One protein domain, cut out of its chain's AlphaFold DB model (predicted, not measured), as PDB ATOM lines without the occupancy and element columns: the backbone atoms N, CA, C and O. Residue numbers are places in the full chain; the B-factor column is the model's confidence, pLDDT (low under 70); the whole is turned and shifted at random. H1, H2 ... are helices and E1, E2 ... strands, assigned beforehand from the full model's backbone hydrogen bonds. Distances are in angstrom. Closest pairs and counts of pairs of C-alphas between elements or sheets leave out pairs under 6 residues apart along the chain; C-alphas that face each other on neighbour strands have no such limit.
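What this domain is: This is residues 63 to 103 of the 103 residues of the protein "Peptidase_M13_N domain-containing protein" of Haemonchus placei (UniProt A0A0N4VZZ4). A two-stranded hairpin of E1 and E2 reaches out along the long axis, and a single helix, H1, lies across the other end, joined to it by a looping link of residues 78 to 85. No named element of this small domain covers either face of the hairpin. The printed part has 41 residues, with one named helix and two named strands in the order H1, E1, E2; the sheet, E1 - E2, is antiparallel, and the class is mixed, helices and strands. The whole is loose, with a radius of gyration of the C-alphas of 12.5 A, and spans 40 by 17 by 13 A.

Where its parts are: E1 is residues 86 to 91, 14.1 A from first to last C-alpha, and begins at C-alpha 86 at (23.198, 24.764, -48.807). E2, the longest strand, is residues 94 to 102, 17.6 A long, and ends at C-alpha 102 at (26.979, 24.439, -45.775). H1 is residues 66 to 77, 16.2 A long, and begins at C-alpha 66 at (31.415, 28.681, -60.917).

How they stand to each other: E1 and E2 form a hairpin through a tight link of 2 residues, and their directions stand at 157 degrees. N 89 and O 99 are 2.9 A apart and N 101 and O 87 are 2.8 A apart, both within hydrogen-bond range. The C-alphas of His 90 and Thr 98 face each other at 4.5 A. E2 bends by 100 degrees at residue 97. H1 and E2 are apart. In H1 every O i to N i+4 pair is within hydrogen-bond range.

The domain as a whole: The two C-alphas farthest apart, those of Asp 63 and Asn 94, are 40.5 A from each other. The printed part has no cut, and it ends at residue 103, the chain's last. The link from H1 to E1, 8 residues, is short, and there is no long link. The mean pLDDT of the printed part is 90.1, and no printed residue is under 70.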
ATOM      1  N   ASP A  63      30.784  33.625 -68.620       93.44
ATOM      2  CA  ASP A  63      31.682  34.758 -68.353       93.44
ATOM      3  C   ASP A  63      31.760  35.148 -66.864       93.44
ATOM      4  O   ASP A  63      32.349  36.171 -66.510       93.44
ATOM      5  N   TYR A  64      31.188  34.319 -65.991       94.12
ATOM      6  CA  TYR A  64      31.165  34.475 -64.538       94.12
ATOM      7  C   TYR A  64      31.840  33.301 -63.813       94.12
ATOM      8  O   TYR A  64      32.392  32.395 -64.428       94.12
ATOM      9  N   SER A  65      31.859  33.329 -62.480       93.81
ATOM     10  CA  SER A  65      32.502  32.284 -61.680       93.81
ATOM     11  C   SER A  65      31.593  31.066 -61.472       93.81
ATOM     12  O   SER A  65      30.367  31.153 -61.569       93.81
ATOM     13  N   TRP A  66      32.179  29.910 -61.154       89.44
ATOM     14  CA  TRP A  66      31.415  28.681 -60.917       89.44
ATOM     15  C   TRP A  66      30.449  28.811 -59.723       89.44
ATOM     16  O   TRP A  66      29.388  28.192 -59.727       89.44
ATOM     17  N   GLU A  67      30.762  29.652 -58.732       90.94
ATOM     18  CA  GLU A  67      29.882  29.941 -57.594       90.94
ATOM     19  C   GLU A  67      28.596  30.638 -58.056       90.94
ATOM     20  O   GLU A  67      27.504  30.317 -57.585       90.94
ATOM     21  N   GLN A  68      28.707  31.568 -59.013       92.81
ATOM     22  CA  GLN A  68      27.543  32.239 -59.597       92.81
ATOM     23  C   GLN A  68      26.710  31.263 -60.427       92.81
ATOM     24  O   GLN A  68      25.483  31.275 -60.333       92.81
ATOM     25  N   GLN A  69      27.364  30.370 -61.174       91.69
ATOM     26  CA  GLN A  69      26.677  29.296 -61.889       91.69
ATOM     27  C   GLN A  69      25.894  28.387 -60.933       91.69
ATOM     28  O   GLN A  69      24.728  28.077 -61.182       91.69
ATOM     29  N   LEU A  70      26.510  27.990 -59.816       89.94
ATOM     30  CA  LEU A  70      25.861  27.171 -58.795       89.94
ATOM     31  C   LEU A  70      24.657  27.900 -58.186       89.94
ATOM     32  O   LEU A  70      23.570  27.331 -58.114       89.94
ATOM     33  N   ALA A  71      24.805  29.180 -57.833       89.94
ATOM     34  CA  ALA A  71      23.707  29.990 -57.308       89.94
ATOM     35  C   ALA A  71      22.540  30.122 -58.308       89.94
ATOM     36  O   ALA A  71      21.375  30.046 -57.912       89.94
ATOM     37  N   LEU A  72      22.831  30.280 -59.605       91.56
ATOM     38  CA  LEU A  72      21.813  30.320 -60.657       91.56
ATOM     39  C   LEU A  72      21.071  28.988 -60.777       91.56
ATOM     40  O   LEU A  72      19.843  28.992 -60.845       91.56
ATOM     41  N   LEU A  73      21.796  27.867 -60.771       90.75
ATOM     42  CA  LEU A  73      21.208  26.530 -60.819       90.75
ATOM     43  C   LEU A  73      20.283  26.290 -59.620       90.75
ATOM     44  O   LEU A  73      19.129  25.899 -59.812       90.75
ATOM     45  N   MET A  74      20.761  26.577 -58.407       90.31
ATOM     46  CA  MET A  74      19.996  26.399 -57.169       90.31
ATOM     47  C   MET A  74      18.734  27.264 -57.160       90.31
ATOM     48  O   MET A  74      17.648  26.765 -56.881       90.31
ATOM     49  N   ASN A  75      18.846  28.542 -57.532       90.31
ATOM     50  CA  ASN A  75      17.709  29.464 -57.575       90.31
ATOM     51  C   ASN A  75      16.652  29.040 -58.612       90.31
ATOM     52  O   ASN A  75      15.453  29.166 -58.389       90.31
ATOM     53  N   ARG A  76      17.093  28.517 -59.760       91.56
ATOM     54  CA  ARG A  76      16.209  28.136 -60.869       91.56
ATOM     55  C   ARG A  76      15.524  26.791 -60.670       91.56
ATOM     56  O   ARG A  76      14.370  26.636 -61.054       91.56
ATOM     57  N   THR A  77      16.239  25.815 -60.121       90.25
ATOM     58  CA  THR A  77      15.796  24.411 -60.114       90.25
ATOM     59  C   THR A  77      15.551  23.848 -58.722       90.25
ATOM     60  O   THR A  77      14.912  22.808 -58.597       90.25
ATOM     61  N   GLY A  78      16.075  24.492 -57.677       87.88
ATOM     62  CA  GLY A  78      16.125  23.922 -56.331       87.88
ATOM     63  C   GLY A  78      17.097  22.745 -56.190       87.88
ATOM     64  O   GLY A  78      17.187  22.177 -55.105       87.88
ATOM     65  N   VAL A  79      17.826  22.369 -57.252       86.62
ATOM     66  CA  VAL A  79      18.857  21.329 -57.183       86.62
ATOM     67  C   VAL A  79      19.981  21.825 -56.288       86.62
ATOM     68  O   VAL A  79      20.596  22.854 -56.558       86.62
ATOM     69  N   ASN A  80      20.234  21.065 -55.234       81.75
ATOM     70  CA  ASN A  80      21.258  21.306 -54.231       81.75
ATOM     71  C   ASN A  80      22.334  20.209 -54.310       81.75
ATOM     72  O   ASN A  80      22.129  19.207 -54.997       81.75
ATOM     73  N   ALA A  81      23.454  20.375 -53.606       79.94
ATOM     74  CA  ALA A  81      24.495  19.347 -53.468       79.94
ATOM     75  C   ALA A  81      25.183  18.921 -54.786       79.94
ATOM     76  O   ALA A  81      25.547  17.760 -54.969       79.94
ATOM     77  N   VAL A  82      25.390  19.856 -55.722       79.06
ATOM     78  CA  VAL A  82      26.209  19.591 -56.928       79.06
ATOM     79  C   VAL A  82      27.703  19.655 -56.606       79.06
ATOM     80  O   VAL A  82      28.482  18.822 -57.062       79.06
ATOM     81  N   ILE A  83      28.094  20.662 -55.823       82.75
ATOM     82  CA  ILE A  83      29.464  20.875 -55.328       82.75
ATOM     83  C   ILE A  83      29.415  21.157 -53.827       82.75
ATOM     84  O   ILE A  83      30.199  20.597 -53.072       82.75
ATOM     85  N   LEU A  84      28.480  22.019 -53.423       84.31
ATOM     86  CA  LEU A  84      28.160  22.346 -52.040       84.31
ATOM     87  C   LEU A  84      26.675  22.085 -51.814       84.31
ATOM     88  O   LEU A  84      25.864  22.317 -52.721       84.31
ATOM     89  N   GLU A  85      26.325  21.644 -50.615       86.62
ATOM     90  CA  GLU A  85      24.944  21.612 -50.160       86.62
ATOM     91  C   GLU A  85      24.670  22.844 -49.292       86.62
ATOM     92  O   GLU A  85      25.371  23.078 -48.313       86.62
ATOM     93  N   LEU A  86      23.663  23.650 -49.645       87.94
ATOM     94  CA  LEU A  86      23.198  24.764 -48.807       87.94
ATOM     95  C   LEU A  86      21.800  24.473 -48.284       87.94
ATOM     96  O   LEU A  86      20.881  24.245 -49.070       87.94
ATOM     97  N   ALA A  87      21.612  24.544 -46.975       88.88
ATOM     98  CA  ALA A  87      20.309  24.358 -46.353       88.88
ATOM     99  C   ALA A  87      20.020  25.473 -45.350       88.88
ATOM    100  O   ALA A  87      20.927  26.061 -44.766       88.88
ATOM    101  N   VAL A  88      18.736  25.767 -45.144       91.38
ATOM    102  CA  VAL A  88      18.292  26.597 -44.021       91.38
ATOM    103  C   VAL A  88      17.822  25.654 -42.927       91.38
ATOM    104  O   VAL A  88      16.802  24.982 -43.087       91.38
ATOM    105  N   THR A  89      18.573  25.593 -41.832       93.31
ATOM    106  CA  THR A  89      18.324  24.680 -40.712       93.31
ATOM    107  C   THR A  89      18.142  25.455 -39.410       93.31
ATOM    108  O   THR A  89      18.318  26.677 -39.355       93.31
ATOM    109  N   HIS A  90      17.686  24.775 -38.359       95.25
ATOM    110  CA  HIS A  90      17.601  25.379 -37.030       95.25
ATOM    111  C   HIS A  90      19.000  25.552 -36.450       95.25
ATOM    112  O   HIS A  90      19.811  24.633 -36.533       95.25
ATOM    113  N   ASP A  91      19.261  26.700 -35.822       94.81
ATOM    114  CA  ASP A  91      20.531  26.933 -35.133       94.81
ATOM    115  C   ASP A  91      20.712  25.884 -34.016       94.81
ATOM    116  O   ASP A  91      19.890  25.837 -33.089       94.81
ATOM    117  N   PRO A  92      21.776  25.056 -34.060       90.94
ATOM    118  CA  PRO A  92      22.045  24.061 -33.025       90.94
ATOM    119  C   PRO A  92      22.214  24.665 -31.626       90.94
ATOM    120  O   PRO A  92      21.974  23.981 -30.630       90.94
ATOM    121  N   ALA A  93      22.621  25.937 -31.533       94.44
ATOM    122  CA  ALA A  93      22.755  26.663 -30.276       94.44
ATOM    123  C   ALA A  93      21.438  27.306 -29.808       94.44
ATOM    124  O   ALA A  93      21.266  27.530 -28.608       94.44
ATOM    125  N   ASN A  94      20.504  27.600 -30.721       93.31
ATOM    126  CA  ASN A  94      19.193  28.155 -30.388       93.31
ATOM    127  C   ASN A  94      18.121  27.835 -31.443       93.31
ATOM    128  O   ASN A  94      17.960  28.550 -32.429       93.31
ATOM    129  N   SER A  95      17.266  26.853 -31.161       91.38
ATOM    130  CA  SER A  95      16.260  26.368 -32.112       91.38
ATOM    131  C   SER A  95      15.179  27.383 -32.514       91.38
ATOM    132  O   SER A  95      14.418  27.106 -33.440       91.38
ATOM    133  N   THR A  96      15.063  28.542 -31.850       96.00
ATOM    134  CA  THR A  96      14.164  29.619 -32.311       96.00
ATOM    135  C   THR A  96      14.715  30.365 -33.524       96.00
ATOM    136  O   THR A  96      13.954  31.030 -34.221       96.00
ATOM    137  N   ASN A  97      16.024  30.274 -33.758       95.75
ATOM    138  CA  ASN A  97      16.711  30.895 -34.879       95.75
ATOM    139  C   ASN A  97      16.903  29.889 -36.018       95.75
ATOM    140  O   ASN A  97      16.937  28.673 -35.810       95.75
ATOM    141  N   THR A  98      17.076  30.416 -37.226       96.19
ATOM    142  CA  THR A  98      17.484  29.648 -38.403       96.19
ATOM    143  C   THR A  98      18.837  30.134 -38.909       96.19
ATOM    144  O   THR A  98      19.157  31.321 -38.823       96.19
ATOM    145  N   VAL A  99      19.641  29.209 -39.424       96.00
ATOM    146  CA  VAL A  99      20.981  29.460 -39.967       96.00
ATOM    147  C   VAL A  99      21.112  28.839 -41.350       96.00
ATOM    148  O   VAL A  99      20.385  27.908 -41.695       96.00
ATOM    149  N   ILE A 100      22.027  29.383 -42.151       93.25
ATOM    150  CA  ILE A 100      22.447  28.752 -43.402       93.25
ATOM    151  C   ILE A 100      23.572  27.783 -43.057       93.25
ATOM    152  O   ILE A 100      24.610  28.194 -42.539       93.25
ATOM    153  N   GLU A 101      23.350  26.513 -43.350       90.94
ATOM    154  CA  GLU A 101      24.316  25.438 -43.201       90.94
ATOM    155  C   GLU A 101      24.915  25.097 -44.567       90.94
ATOM    156  O   GLU A 101      24.204  25.092 -45.577       90.94
ATOM    157  N   VAL A 102      26.226  24.852 -44.586       88.00
ATOM    158  CA  VAL A 102      26.979  24.439 -45.775       88.00
ATOM    159  C   VAL A 102      27.612  23.084 -45.476       88.00
ATOM    160  O   VAL A 102      28.394  22.998 -44.526       88.00
ATOM    161  N   VAL A 103      27.273  22.057 -46.261       76.38
ATOM    162  CA  VAL A 103      27.781  20.676 -46.125       76.38
ATOM    163  C   VAL A 103      28.560  20.261 -47.369       76.38
ATOM    164  O   VAL A 103      28.168  20.675 -48.489       76.38
TER     165      VAL A 103